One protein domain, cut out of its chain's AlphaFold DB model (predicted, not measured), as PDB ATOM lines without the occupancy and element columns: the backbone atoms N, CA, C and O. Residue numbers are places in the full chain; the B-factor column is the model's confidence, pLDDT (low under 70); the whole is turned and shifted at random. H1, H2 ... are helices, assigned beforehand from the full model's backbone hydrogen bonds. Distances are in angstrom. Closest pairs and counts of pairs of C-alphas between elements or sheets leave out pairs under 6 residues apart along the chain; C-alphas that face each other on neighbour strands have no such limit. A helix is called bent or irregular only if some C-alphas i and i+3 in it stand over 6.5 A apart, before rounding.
ATOM      1  N   LEU A 166      34.646  24.020  -2.813       96.62
ATOM      2  CA  LEU A 166      35.490  24.808  -3.707       96.62
ATOM      3  C   LEU A 166      34.991  26.252  -3.817       96.62
ATOM      4  O   LEU A 166      35.798  27.183  -3.783       96.62
ATOM      5  N   ALA A 167      33.671  26.459  -3.860       94.81
ATOM      6  CA  ALA A 167      33.081  27.792  -3.762       94.81
ATOM      7  C   ALA A 167      33.389  28.446  -2.407       94.81
ATOM      8  O   ALA A 167      33.754  29.623  -2.346       94.81
ATOM      9  N   SER A 168      33.272  27.673  -1.321       94.94
ATOM     10  CA  SER A 168      33.584  28.130   0.038       94.94
ATOM     11  C   SER A 168      35.061  28.497   0.194       94.94
ATOM     12  O   SER A 168      35.369  29.538   0.772       94.94
ATOM     13  N   LEU A 169      35.968  27.693  -0.371       95.56
ATOM     14  CA  LEU A 169      37.400  27.986  -0.419       95.56
ATOM     15  C   LEU A 169      37.648  29.303  -1.147       95.56
ATOM     16  O   LEU A 169      38.317  30.177  -0.610       95.56
ATOM     17  N   LEU A 170      37.094  29.468  -2.351       93.81
ATOM     18  CA  LEU A 170      37.305  30.684  -3.130       93.81
ATOM     19  C   LEU A 170      36.817  31.927  -2.373       93.81
ATOM     20  O   LEU A 170      37.549  32.909  -2.275       93.81
ATOM     21  N   SER A 171      35.623  31.868  -1.777       91.81
ATOM     22  CA  SER A 171      35.090  32.962  -0.955       91.81
ATOM     23  C   SER A 171      36.000  33.298   0.231       91.81
ATOM     24  O   SER A 171      36.173  34.473   0.564       91.81
ATOM     25  N   LEU A 172      36.573  32.277   0.871       92.62
ATOM     26  CA  LEU A 172      37.493  32.442   1.990       92.62
ATOM     27  C   LEU A 172      38.792  33.130   1.549       92.62
ATOM     28  O   LEU A 172      39.242  34.064   2.208       92.62
ATOM     29  N   LEU A 173      39.360  32.707   0.418       93.38
ATOM     30  CA  LEU A 173      40.589  33.279  -0.131       93.38
ATOM     31  C   LEU A 173      40.410  34.736  -0.541       93.38
ATOM     32  O   LEU A 173      41.240  35.562  -0.195       93.38
ATOM     33  N   ILE A 174      39.315  35.058  -1.226       91.62
ATOM     34  CA  ILE A 174      38.978  36.430  -1.634       91.62
ATOM     35  C   ILE A 174      38.915  37.344  -0.411       91.62
ATOM     36  O   ILE A 174      39.553  38.391  -0.391       91.62
ATOM     37  N   THR A 175      38.224  36.900   0.643       90.94
ATOM     38  CA  THR A 175      38.120  37.655   1.899       90.94
ATOM     39  C   THR A 175      39.482  37.828   2.572       90.94
ATOM     40  O   THR A 175      39.819  38.919   3.012       90.94
ATOM     41  N   ALA A 176      40.283  36.763   2.653       91.75
ATOM     42  CA  ALA A 176      41.592  36.805   3.304       91.75
ATOM     43  C   ALA A 176      42.639  37.616   2.521       91.75
ATOM     44  O   ALA A 176      43.610  38.092   3.105       91.75
ATOM     45  N   ARG A 177      42.459  37.746   1.204       90.38
ATOM     46  CA  ARG A 177      43.336  38.508   0.309       90.38
ATOM     47  C   ARG A 177      42.899  39.959   0.115       90.38
ATOM     48  O   ARG A 177      43.689  40.715  -0.432       90.38
ATOM     49  N   ASP A 178      41.691  40.320   0.550       90.12
ATOM     50  CA  ASP A 178      41.052  41.610   0.253       90.12
ATOM     51  C   ASP A 178      41.009  41.912  -1.262       90.12
ATOM     52  O   ASP A 178      41.240  43.026  -1.723       90.12
ATOM     53  N   GLU A 179      40.749  40.872  -2.059       85.50
ATOM     54  CA  GLU A 179      40.666  40.952  -3.523       85.50
ATOM     55  C   GLU A 179      39.194  40.970  -3.966       85.50
ATOM     56  O   GLU A 179      38.331  40.415  -3.279       85.50
ATOM     57  N   PRO A 180      38.852  41.562  -5.123       82.06
ATOM     58  CA  PRO A 180      37.501  41.477  -5.655       82.06
ATOM     59  C   PRO A 180      37.160  40.040  -6.069       82.06
ATOM     60  O   PRO A 180      38.011  39.255  -6.493       82.06
ATOM     61  N   TYR A 181      35.872  39.696  -5.996       74.00
ATOM     62  CA  TYR A 181      35.393  38.395  -6.450       74.00
ATOM     63  C   TYR A 181      35.442  38.295  -7.981       74.00
ATOM     64  O   TYR A 181      34.547  38.788  -8.665       74.00
ATOM     65  N   ASP A 182      36.472  37.625  -8.505       76.06
ATOM     66  CA  ASP A 182      36.624  37.289  -9.925       76.06
ATOM     67  C   ASP A 182      36.613  35.764 -10.135       76.06
ATOM     68  O   ASP A 182      37.600  35.064  -9.899       76.06
ATOM     69  N   ILE A 183      35.480  35.236 -10.609       71.62
ATOM     70  CA  ILE A 183      35.332  33.824 -11.010       71.62
ATOM     71  C   ILE A 183      35.780  33.547 -12.450       71.62
ATOM     72  O   ILE A 183      35.631  32.428 -12.933       71.62
ATOM     73  N   GLY A 184      36.341  34.527 -13.162       70.69
ATOM     74  CA  GLY A 184      36.689  34.390 -14.572       70.69
ATOM     75  C   GLY A 184      35.440  34.317 -15.464       70.69
ATOM     76  O   GLY A 184      34.575  35.180 -15.340       70.69
ATOM     77  N   PRO A 185      35.308  33.323 -16.370       67.75
ATOM     78  CA  PRO A 185      34.282  33.297 -17.428       67.75
ATOM     79  C   PRO A 185      32.824  33.149 -16.938       67.75
ATOM     80  O   PRO A 185      31.920  32.981 -17.752       67.75
ATOM     81  N   GLY A 186      32.579  33.233 -15.629       80.50
ATOM     82  CA  GLY A 186      31.292  32.939 -15.012       80.50
ATOM     83  C   GLY A 186      31.110  31.443 -14.770       80.50
ATOM     84  O   GLY A 186      31.840  30.614 -15.304       80.50
ATOM     85  N   LEU A 187      30.144  31.094 -13.920       86.75
ATOM     86  CA  LEU A 187      29.798  29.700 -13.649       86.75
ATOM     87  C   LEU A 187      28.749  29.196 -14.642       86.75
ATOM     88  O   LEU A 187      27.897  29.977 -15.079       86.75
ATOM     89  N   PRO A 188      28.757  27.892 -14.964       86.81
ATOM     90  CA  PRO A 188      27.792  27.333 -15.892       86.81
ATOM     91  C   PRO A 188      26.375  27.463 -15.337       86.81
ATOM     92  O   PRO A 188      26.098  27.056 -14.206       86.81
ATOM     93  N   ILE A 189      25.453  27.974 -16.160       84.75
ATOM     94  CA  ILE A 189      24.023  28.069 -15.816       84.75
ATOM     95  C   ILE A 189      23.437  26.675 -15.547       84.75
ATOM     96  O   ILE A 189      22.545  26.527 -14.715       84.75
ATOM     97  N   SER A 190      23.973  25.641 -16.205       82.88
ATOM     98  CA  SER A 190      23.599  24.242 -15.974       82.88
ATOM     99  C   SER A 190      23.935  23.749 -14.562       82.88
ATOM    100  O   SER A 190      23.408  22.726 -14.132       82.88
ATOM    101  N   GLY A 191      24.825  24.439 -13.841       92.44
ATOM    102  CA  GLY A 191      25.355  23.981 -12.563       92.44
ATOM    103  C   GLY A 191      26.254  22.752 -12.685       92.44
ATOM    104  O   GLY A 191      26.389  22.019 -11.714       92.44
ATOM    105  N   ALA A 192      26.842  22.489 -13.856       96.69
ATOM    106  CA  ALA A 192      27.692  21.321 -14.075       96.69
ATOM    107  C   ALA A 192      28.854  21.250 -13.066       96.69
ATOM    108  O   ALA A 192      29.733  22.114 -13.056       96.69
ATOM    109  N   ALA A 193      28.878  20.183 -12.262       96.75
ATOM    110  CA  ALA A 193      29.823  19.979 -11.165       96.75
ATOM    111  C   ALA A 193      31.285  20.049 -11.630       96.75
ATOM    112  O   ALA A 193      32.083  20.811 -11.082       96.75
ATOM    113  N   ILE A 194      31.616  19.306 -12.694       95.50
ATOM    114  CA  ILE A 194      32.972  19.230 -13.258       95.50
ATOM    115  C   ILE A 194      33.466  20.612 -13.702       95.50
ATOM    116  O   ILE A 194      34.580  21.011 -13.367       95.50
ATOM    117  N   GLU A 195      32.646  21.350 -14.449       94.06
ATOM    118  CA  GLU A 195      33.016  22.668 -14.968       94.06
ATOM    119  C   GLU A 195      33.141  23.692 -13.833       94.06
ATOM    120  O   GLU A 195      34.136  24.413 -13.759       94.06
ATOM    121  N   SER A 196      32.204  23.691 -12.877       94.75
ATOM    122  CA  SER A 196      32.293  24.561 -11.702       94.75
ATOM    123  C   SER A 196      33.534  24.291 -10.851       94.75
ATOM    124  O   SER A 196      34.222  25.232 -10.455       94.75
ATOM    125  N   ALA A 197      33.887  23.017 -10.640       95.56
ATOM    126  CA  ALA A 197      35.078  22.640  -9.891       95.56
ATOM    127  C   ALA A 197      36.353  23.145 -10.583       95.56
ATOM    128  O   ALA A 197      37.229  23.711  -9.931       95.56
ATOM    129  N   GLN A 198      36.441  23.014 -11.910       93.31
ATOM    130  CA  GLN A 198      37.575  23.531 -12.682       93.31
ATOM    131  C   GLN A 198      37.720  25.048 -12.555       93.31
ATOM    132  O   GLN A 198      38.833  25.535 -12.339       93.31
ATOM    133  N   ILE A 199      36.612  25.782 -12.675       93.25
ATOM    134  CA  ILE A 199      36.589  27.244 -12.571       93.25
ATOM    135  C   ILE A 199      37.066  27.680 -11.184       93.25
ATOM    136  O   ILE A 199      37.981  28.500 -11.081       93.25
ATOM    137  N   TRP A 200      36.518  27.095 -10.118       94.25
ATOM    138  CA  TRP A 200      36.886  27.461  -8.751       94.25
ATOM    139  C   TRP A 200      38.319  27.088  -8.390       94.25
ATOM    140  O   TRP A 200      39.017  27.905  -7.791       94.25
ATOM    141  N   ILE A 201      38.807  25.915  -8.803       94.44
ATOM    142  CA  ILE A 201      40.206  25.531  -8.573       94.44
ATOM    143  C   ILE A 201      41.151  26.464  -9.336       94.44
ATOM    144  O   ILE A 201      42.162  26.905  -8.787       94.44
ATOM    145  N   ALA A 202      40.833  26.802 -10.589       92.44
ATOM    146  CA  ALA A 202      41.639  27.735 -11.371       92.44
ATOM    147  C   ALA A 202      41.658  29.140 -10.749       92.44
ATOM    148  O   ALA A 202      42.718  29.762 -10.684       92.44
ATOM    149  N   ALA A 203      40.516  29.630 -10.260       92.38
ATOM    150  CA  ALA A 203      40.422  30.909  -9.563       92.38
ATOM    151  C   ALA A 203      41.222  30.904  -8.247       92.38
ATOM    152  O   ALA A 203      42.041  31.794  -8.027       92.38
ATOM    153  N   ALA A 204      41.080  29.858  -7.424       93.25
ATOM    154  CA  ALA A 204      41.827  29.704  -6.175       93.25
ATOM    155  C   ALA A 204      43.349  29.655  -6.405       93.25
ATOM    156  O   ALA A 204      44.111  30.274  -5.662       93.25
ATOM    157  N   ARG A 205      43.806  28.969  -7.461       92.31
ATOM    158  CA  ARG A 205      45.227  28.956  -7.848       92.31
ATOM    159  C   ARG A 205      45.704  30.318  -8.338       92.31
ATOM    160  O   ARG A 205      46.791  30.734  -7.965       92.31
ATOM    161  N   ARG A 206      44.900  31.032  -9.132       91.25
ATOM    162  CA  ARG A 206      45.239  32.376  -9.627       91.25
ATOM    163  C   ARG A 206      45.403  33.379  -8.488       91.25
ATOM    164  O   ARG A 206      46.377  34.121  -8.481       91.25
ATOM    165  N   LEU A 207      44.501  33.358  -7.505       90.81
ATOM    166  CA  LEU A 207      44.576  34.228  -6.323       90.81
ATOM    167  C   LEU A 207      45.846  34.014  -5.495       90.81
ATOM    168  O   LEU A 207      46.276  34.930  -4.794       90.81
ATOM    169  N   ASN A 208      46.452  32.834  -5.581       90.81
ATOM    170  CA  ASN A 208      47.681  32.481  -4.876       90.81
ATOM    171  C   ASN A 208      48.907  32.392  -5.806       90.81
ATOM    172  O   ASN A 208      49.989  32.022  -5.363       90.81
ATOM    173  N   ALA A 209      48.770  32.727  -7.092       88.00
ATOM    174  CA  ALA A 209      49.877  32.655  -8.039       88.00
ATOM    175  C   ALA A 209      50.955  33.692  -7.696       88.00
ATOM    176  O   ALA A 209      50.640  34.839  -7.381       88.00
ATOM    177  N   ASN A 210      52.226  33.287  -7.805       85.94
ATOM    178  CA  ASN A 210      53.404  34.113  -7.505       85.94
ATOM    179  C   ASN A 210      53.450  34.655  -6.063       85.94
ATOM    180  O   ASN A 210      54.101  35.667  -5.807       85.94
ATOM    181  N   LYS A 211      52.758  33.996  -5.128       86.44
ATOM    182  CA  LYS A 211      52.777  34.316  -3.700       86.44
ATOM    183  C   LYS A 211      53.452  33.171  -2.948       86.44
ATOM    184  O   LYS A 211      53.056  32.020  -3.094       86.44
ATOM    185  N   ASP A 212      54.470  33.500  -2.162       86.69
ATOM    186  CA  ASP A 212      55.172  32.556  -1.286       86.69
ATOM    187  C   ASP A 212      54.810  32.874   0.168       86.69
ATOM    188  O   ASP A 212      55.527  33.563   0.893       86.69
ATOM    189  N   ASP A 213      53.595  32.486   0.551       93.50
ATOM    190  CA  ASP A 213      53.065  32.712   1.888       93.50
ATOM    191  C   ASP A 213      52.247  31.520   2.389       93.50
ATOM    192  O   ASP A 213      51.836  30.632   1.636       93.50
ATOM    193  N   ARG A 214      51.970  31.533   3.698       93.44
ATOM    194  CA  ARG A 214      51.241  30.459   4.382       93.44
ATOM    195  C   ARG A 214      49.868  30.184   3.774       93.44
ATOM    196  O   ARG A 214      49.420  29.046   3.794       93.44
ATOM    197  N   LEU A 215      49.186  31.209   3.260       94.75
ATOM    198  CA  LEU A 215      47.850  31.051   2.685       94.75
ATOM    199  C   LEU A 215      47.907  30.335   1.326       94.75
ATOM    200  O   LEU A 215      47.035  29.517   1.022       94.75
ATOM    201  N   SER A 216      48.949  30.594   0.536       95.31
ATOM    202  CA  SER A 216      49.202  29.917  -0.740       95.31
ATOM    203  C   SER A 216      49.541  28.443  -0.526       95.31
ATOM    204  O   SER A 216      48.922  27.582  -1.154       95.31
ATOM    205  N   GLU A 217      50.428  28.149   0.430       95.81
ATOM    206  CA  GLU A 217      50.767  26.779   0.840       95.81
ATOM    207  C   GLU A 217      49.526  26.025   1.353       95.81
ATOM    208  O   GLU A 217      49.197  24.944   0.861       95.81
ATOM    209  N   ALA A 218      48.766  26.639   2.267       96.94
ATOM    210  CA  ALA A 218      47.538  26.069   2.821       96.94
ATOM    211  C   ALA A 218      46.510  25.731   1.733       96.94
ATOM    212  O   ALA A 218      45.891  24.664   1.753       96.94
ATOM    213  N   THR A 219      46.348  26.626   0.753       96.75
ATOM    214  CA  THR A 219      45.448  26.412  -0.386       96.75
ATOM    215  C   THR A 219      45.881  25.204  -1.208       96.75
ATOM    216  O   THR A 219      45.042  24.386  -1.586       96.75
ATOM    217  N   GLN A 220      47.176  25.073  -1.493       95.69
ATOM    218  CA  GLN A 220      47.696  23.966  -2.288       95.69
ATOM    219  C   GLN A 220      47.519  22.623  -1.573       95.69
ATOM    220  O   GLN A 220      46.968  21.695  -2.168       95.69
ATOM    221  N   ASN A 221      47.881  22.549  -0.294       97.06
ATOM    222  CA  ASN A 221      47.703  21.348   0.526       97.06
ATOM    223  C   ASN A 221      46.215  20.964   0.620       97.06
ATOM    224  O   ASN A 221      45.840  19.803   0.447       97.06
ATOM    225  N   TYR A 222      45.325  21.948   0.791       97.75
ATOM    226  CA  TYR A 222      43.882  21.707   0.820       97.75
ATOM    227  C   TYR A 222      43.357  21.142  -0.510       97.75
ATOM    228  O   TYR A 222      42.601  20.167  -0.519       97.75
ATOM    229  N   LEU A 223      43.781  21.710  -1.645       96.88
ATOM    230  CA  LEU A 223      43.413  21.233  -2.984       96.88
ATOM    231  C   LEU A 223      44.004  19.850  -3.315       96.88
ATOM    232  O   LEU A 223      43.445  19.135  -4.150       96.88
ATOM    233  N   ASN A 224      45.088  19.443  -2.651       96.06
ATOM    234  CA  ASN A 224      45.637  18.085  -2.729       96.06
ATOM    235  C   ASN A 224      44.847  17.065  -1.887       96.06
ATOM    236  O   ASN A 224      45.100  15.862  -1.977       96.06
ATOM    237  N   GLY A 225      43.863  17.526  -1.109       96.00
ATOM    238  CA  GLY A 225      43.060  16.693  -0.219       96.00
ATOM    239  C   GLY A 225      43.753  16.374   1.104       96.00
ATOM    240  O   GLY A 225      43.498  15.327   1.696       96.00
ATOM    241  N   GLU A 226      44.635  17.257   1.571       96.38
ATOM    242  CA  GLU A 226      45.370  17.077   2.821       96.38
ATOM    243  C   GLU A 226      44.657  17.770   3.985       96.38
ATOM    244  O   GLU A 226      44.326  18.957   3.924       96.38
ATOM    245  N   LEU A 227      44.467  17.043   5.091       95.19
ATOM    246  CA  LEU A 227      43.873  17.599   6.311       95.19
ATOM    247  C   LEU A 227      44.701  18.766   6.872       95.19
ATOM    248  O   LEU A 227      44.133  19.740   7.357       95.19
ATOM    249  N   GLN A 228      46.029  18.703   6.749       96.81
ATOM    250  CA  GLN A 228      46.918  19.788   7.163       96.81
ATOM    251  C   GLN A 228      46.602  21.098   6.431       96.81
ATOM    252  O   GLN A 228      46.581  22.148   7.068       96.81
ATOM    253  N   GLY A 229      46.282  21.041   5.134       97.00
ATOM    254  CA  GLY A 229      45.898  22.225   4.367       97.00
ATOM    255  C   GLY A 229      44.632  22.889   4.904       97.00
ATOM    256  O   GLY A 229      44.573  24.110   5.013       97.00
ATOM    257  N   PHE A 230      43.639  22.097   5.326       97.06
ATOM    258  CA  PHE A 230      42.453  22.627   6.005       97.06
ATOM    259  C   PHE A 230      42.814  23.334   7.319       97.06
ATOM    260  O   PHE A 230      42.389  24.468   7.533       97.06
ATOM    261  N   GLU A 231      43.622  22.712   8.179       96.75
ATOM    262  CA  GLU A 231      44.022  23.321   9.456       96.75
ATOM    263  C   GLU A 231      44.834  24.607   9.246       96.75
ATOM    264  O   GLU A 231      44.587  25.619   9.904       96.75
ATOM    265  N   GLN A 232      45.746  24.611   8.270       96.56
ATOM    266  CA  GLN A 232      46.505  25.800   7.882       96.56
ATOM    267  C   GLN A 232      45.583  26.910   7.361       96.56
ATOM    268  O   GLN A 232      45.755  28.062   7.753       96.56
ATOM    269  N   LEU A 233      44.567  26.592   6.545       96.38
ATOM    270  CA  LEU A 233      43.567  27.572   6.100       96.38
ATOM    271  C   LEU A 233      42.822  28.172   7.294       96.38
ATOM    272  O   LEU A 233      42.642  29.386   7.353       96.38
ATOM    273  N   MET A 234      42.416  27.355   8.268       95.81
ATOM    274  CA  MET A 234      41.704  27.835   9.458       95.81
ATOM    275  C   MET A 234      42.561  28.724  10.366       95.81
ATOM    276  O   MET A 234      42.001  29.513  11.123       95.81
ATOM    277  N   GLN A 235      43.889  28.602  10.299       92.69
ATOM    278  CA  GLN A 235      44.839  29.453  11.023       92.69
ATOM    279  C   GLN A 235      45.226  30.712  10.239       92.69
ATOM    280  O   GLN A 235      45.461  31.761  10.832       92.69
ATOM    281  N   ALA A 236      45.328  30.605   8.913       89.44
ATOM    282  CA  ALA A 236      45.743  31.690   8.026       89.44
ATOM    283  C   ALA A 236      44.602  32.657   7.678       89.44
ATOM    284  O   ALA A 236      44.843  33.700   7.075       89.44
ATOM    285  N   THR A 237      43.364  32.310   8.029       88.69
ATOM    286  CA  THR A 237      42.168  33.097   7.726       88.69
ATOM    287  C   THR A 237      41.493  33.568   9.012       88.69
ATOM    288  O   THR A 237      41.731  33.029  10.094       88.69
ATOM    289  N   GLY A 238      40.683  34.626   8.911       84.38
ATOM    290  CA  GLY A 238      39.922  35.154  10.044       84.38
ATOM    291  C   GLY A 238      38.832  34.190  10.545       84.38
ATOM    292  O   GLY A 238      38.770  33.031  10.137       84.38
ATOM    293  N   PRO A 239      37.924  34.647  11.424       89.19
ATOM    294  CA  PRO A 239      36.836  33.816  11.932       89.19
ATOM    295  C   PRO A 239      35.989  33.194  10.808       89.19
ATOM    296  O   PRO A 239      35.336  33.893  10.036       89.19
ATOM    297  N   VAL A 240      35.974  31.860  10.748       91.50
ATOM    298  CA  VAL A 240      35.190  31.075   9.783       91.50
ATOM    299  C   VAL A 240      33.980  30.457  10.476       91.50
ATOM    300  O   VAL A 240      34.124  29.829  11.529       91.50
ATOM    301  N   SER A 241      32.798  30.598   9.868       92.81
ATOM    302  CA  SER A 241      31.550  30.032  10.393       92.81
ATOM    303  C   SER A 241      31.621  28.504  10.533       92.81
ATOM    304  O   SER A 241      32.295  27.831   9.750       92.81
ATOM    305  N   ALA A 242      30.875  27.940  11.488       94.75
ATOM    306  CA  ALA A 242      30.790  26.488  11.670       94.75
ATOM    307  C   ALA A 242      30.322  25.767  10.391       94.75
ATOM    308  O   ALA A 242      30.854  24.718  10.040       94.75
ATOM    309  N   TRP A 243      29.390  26.370   9.644       95.50
ATOM    310  CA  TRP A 243      28.915  25.827   8.371       95.50
ATOM    311  C   TRP A 243      30.024  25.767   7.315       95.50
ATOM    312  O   TRP A 243      30.257  24.723   6.712       95.50
ATOM    313  N   THR A 244      30.750  26.868   7.121       95.19
ATOM    314  CA  THR A 244      31.868  26.917   6.171       95.19
ATOM    315  C   THR A 244      32.970  25.929   6.562       95.19
ATOM    316  O   THR A 244      33.519  25.263   5.690       95.19
ATOM    317  N   ARG A 245      33.262  25.772   7.864       96.50
ATOM    318  CA  ARG A 245      34.213  24.764   8.368       96.50
ATOM    319  C   ARG A 245      33.784  23.341   8.009       96.50
ATOM    320  O   ARG A 245      34.600  22.598   7.470       96.50
ATOM    321  N   LEU A 246      32.523  22.988   8.266       97.12
ATOM    322  CA  LEU A 246      31.955  21.681   7.923       97.12
ATOM    323  C   LEU A 246      32.091  21.393   6.419       97.12
ATOM    324  O   LEU A 246      32.619  20.352   6.033       97.12
ATOM    325  N   VAL A 247      31.676  22.338   5.575       97.12
ATOM    326  CA  VAL A 247      31.676  22.186   4.109       97.12
ATOM    327  C   VAL A 247      33.099  22.104   3.547       97.12
ATOM    328  O   VAL A 247      33.383  21.266   2.693       97.12
ATOM    329  N   LEU A 248      34.032  22.914   4.057       97.38
ATOM    330  CA  LEU A 248      35.442  22.808   3.677       97.38
ATOM    331  C   LEU A 248      36.021  21.444   4.064       97.38
ATOM    332  O   LEU A 248      36.714  20.827   3.254       97.38
ATOM    333  N   LYS A 249      35.715  20.945   5.264       97.00
ATOM    334  CA  LYS A 249      36.194  19.639   5.730       97.00
ATOM    335  C   LYS A 249      35.600  18.482   4.916       97.00
ATOM    336  O   LYS A 249      36.320  17.544   4.582       97.00
ATOM    337  N   ALA A 250      34.333  18.590   4.518       96.75
ATOM    338  CA  ALA A 250      33.670  17.673   3.589       96.75
ATOM    339  C   ALA A 250      34.340  17.599   2.206       96.75
ATOM    340  O   ALA A 250      34.406  16.524   1.609       96.75
ATOM    341  N   GLY A 251      34.888  18.716   1.719       97.06
ATOM    342  CA  GLY A 251      35.592  18.785   0.437       97.06
ATOM    343  C   GLY A 251      36.921  18.031   0.379       97.06
ATOM    344  O   GLY A 251      37.322  17.601  -0.701       97.06
ATOM    345  N   ILE A 252      37.597  17.815   1.516       96.00
ATOM    346  CA  ILE A 252      38.985  17.311   1.564       96.00
ATOM    347  C   ILE A 252      39.148  16.009   0.765       96.00
ATOM    348  O   ILE A 252      40.030  15.908  -0.086       96.00
ATOM    349  N   SER A 253      38.266  15.029   0.976       92.25
ATOM    350  CA  SER A 253      38.335  13.734   0.279       92.25
ATOM    351  C   SER A 253      38.067  13.839  -1.228       92.25
ATOM    352  O   SER A 253      38.523  13.001  -2.004       92.25
ATOM    353  N   SER A 254      37.346  14.879  -1.647       95.69
ATOM    354  CA  SER A 254      36.953  15.126  -3.037       95.69
ATOM    355  C   SER A 254      38.001  15.935  -3.803       95.69
ATOM    356  O   SER A 254      38.187  15.730  -5.002       95.69
ATOM    357  N   ASN A 255      38.735  16.810  -3.113       95.62
ATOM    358  CA  ASN A 255      39.702  17.731  -3.710       95.62
ATOM    359  C   ASN A 255      40.787  17.027  -4.524       95.62
ATOM    360  O   ASN A 255      41.098  17.459  -5.633       95.62
ATOM    361  N   LYS A 256      41.303  15.892  -4.033       90.75
ATOM    362  CA  LYS A 256      42.299  15.100  -4.767       90.75
ATOM    363  C   LYS A 256      41.778  14.643  -6.135       90.75
ATOM    364  O   LYS A 256      42.525  14.684  -7.109       90.75
ATOM    365  N   ILE A 257      40.503  14.252  -6.208       94.31
ATOM    366  CA  ILE A 257      39.846  13.787  -7.437       94.31
ATOM    367  C   ILE A 257      39.702  14.947  -8.427       94.31
ATOM    368  O   ILE A 257      40.039  14.815  -9.604       94.31
ATOM    369  N   TRP A 258      39.258  16.113  -7.955       95.06
ATOM    370  CA  TRP A 258      39.118  17.292  -8.811       95.06
ATOM    371  C   TRP A 258      40.461  17.792  -9.343       95.06
ATOM    372  O   TRP A 258      40.597  18.074 -10.536       95.06
ATOM    373  N   SER A 259      41.471  17.844  -8.474       85.94
ATOM    374  CA  SER A 259      42.824  18.257  -8.837       85.94
ATOM    375  C   SER A 259      43.458  17.316  -9.863       85.94
ATOM    376  O   SER A 259      44.084  17.801 -10.809       85.94
ATOM    377  N   SER A 260      43.266  15.994  -9.741       85.81
ATOM    378  CA  SER A 260      43.788  15.034 -10.724       85.81
ATOM    379  C   SER A 260      43.097  15.156 -12.082       85.81
ATOM    380  O   SER A 260      43.773  15.171 -13.109       85.81
ATOM    381  N   MET A 261      41.770  15.332 -12.106       83.81
ATOM    382  CA  MET A 261      41.018  15.512 -13.356       83.81
ATOM    383  C   MET A 261      41.506  16.726 -14.153       83.81
ATOM    384  O   MET A 261      41.620  16.667 -15.378       83.81
ATOM    385  N   GLN A 262      41.842  17.823 -13.468       71.56
ATOM    386  CA  GLN A 262      42.347  19.028 -14.119       71.56
ATOM    387  C   GLN A 262      43.712  18.812 -14.793       71.56
ATOM    388  O   GLN A 262      43.936  19.344 -15.880       71.56
ATOM    389  N   MET A 263      44.599  18.011 -14.187       63.59
ATOM    390  CA  MET A 263      45.911  17.678 -14.762       63.59
ATOM    391  C   MET A 263      45.803  16.818 -16.028       63.59
ATOM    392  O   MET A 263      46.588  16.988 -16.961       63.59
ATOM    393  N   ASP A 264      44.831  15.910 -16.095       64.38
ATOM    394  CA  ASP A 264      44.644  15.060 -17.275       64.38
ATOM    395  C   ASP A 264      44.111  15.849 -18.479       64.38
ATOM    396  O   ASP A 264      44.498  15.595 -19.622       64.38
ATOM    397  N   MET A 265      43.261  16.853 -18.245       60.59
ATOM    398  CA  MET A 265      42.748  17.709 -19.320       60.59
ATOM    399  C   MET A 265      43.786  18.701 -19.846       60.59
ATOM    400  O   MET A 265      43.814  18.954 -21.051       60.59
ATOM    401  N   THR A 266      44.653  19.250 -18.988       61.31
ATOM    402  CA  THR A 266      45.753  20.114 -19.449       61.31
ATOM    403  C   THR A 266      46.747  19.328 -20.296       61.31
ATOM    404  O   THR A 266      47.120  19.802 -21.365       61.31
ATOM    405  N   LYS A 267      47.092  18.092 -19.907       53.88
ATOM    406  CA  LYS A 267      47.911  17.193 -20.739       53.88
ATOM    407  C   LYS A 267      47.268  16.897 -22.095       53.88
ATOM    408  O   LYS A 267      47.957  16.921 -23.108       53.88
ATOM    409  N   LYS A 268      45.950  16.657 -22.139       57.88
ATOM    410  CA  LYS A 268      45.229  16.434 -23.404       57.88
ATOM    411  C   LYS A 268      45.230  17.660 -24.320       57.88
ATOM    412  O   LYS A 268      45.415  17.477 -25.512       57.88
ATOM    413  N   LYS A 269      45.078  18.877 -23.779       56.50
ATOM    414  CA  LYS A 269      45.130  20.132 -24.559       56.50
ATOM    415  C   LYS A 269      46.525  20.486 -25.083       56.50
ATOM    416  O   LYS A 269      46.623  21.178 -26.082       56.50
ATOM    417  N   VAL A 270      47.591  20.070 -24.396       53.69
ATOM    418  CA  VAL A 270      48.980  20.281 -24.854       53.69
ATOM    419  C   VAL A 270      49.361  19.292 -25.965       53.69
ATOM    420  O   VAL A 270      50.216  19.596 -26.789       53.69
ATOM    421  N   ASN A 271      48.711  18.126 -26.001       48.16
ATOM    422  CA  ASN A 271      48.964  17.061 -26.976       48.16
ATOM    423  C   ASN A 271      47.977  17.053 -28.166       48.16
ATOM    424  O   ASN A 271      47.973  16.087 -28.931       48.16
ATOM    425  N   SER A 272      47.125  18.076 -28.296       46.81
ATOM    426  CA  SER A 272      46.145  18.273 -29.378       46.81
ATOM    427  C   SER A 272      46.463  19.533 -30.161       46.81
ATOM    428  O   SER A 272      46.393  19.482 -31.404       46.81
TER     429      SER A 272
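What this domain is: This is residues 166 to 272 of the 272 residues of the protein "Nucleoside-diphosphate kinase" of Hyphomicrobiales bacterium (UniProt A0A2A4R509). Helices H1, H2 and H3 make a bundle, H4 folds back beside H3, and the bent H5 crosses one end of the bundle, with residues 263 to 272 sticking out. The printed part has 107 residues, of which 76 are in five named helices, in the order H1, H2, H3, H4, H5 along the chain, with no named strand; the class is all helix. The whole is compact, radius of gyration of the C-alphas 13.6 A, spanning 44 by 27 by 27 A.

How they stand to each other: Start at H1, residues 166 to 177; it touches H2, residues 193 to 207, closest at C-alphas 170 and 204, 5.5 A. H3, residues 214 to 223, and H4, residues 227 to 236, form a hairpin, closest at C-alphas 222 and 229, 4.1 A. H5, residues 242 to 270, assigned as one helix by its hydrogen bonds, is bent: C-alphas 250 and 253 are 6.9 A apart. Its arm H5b, residues 253 to 270, irregular with C-alphas 253 and 256 6.6 A apart, touches H2 with residues 258 to 262 alone, about perpendicular at 85 degrees, closest at C-alphas 198 and 262, 6.7 A. Arm H5a, residues 242 to 250, touches H1, closest at C-alphas 168 and 244, 6.5 A. Every O i to N i+4 pair is within hydrogen-bond range in H1, H2, H3, H4 and H5a, and 13 of 14 in H5b.

Where its parts are: Find C-alpha 166 at (35.490, 24.808, -3.707), where H1 begins; H2 spans 21.1 A, and H5b 28.1 A to C-alpha 270 at (48.980, 20.281, -24.854).

The domain as a whole: The printed part has no cut; the H1 to H2 link is long; pLDDT is under 70 at residues 185 and 263 to 272.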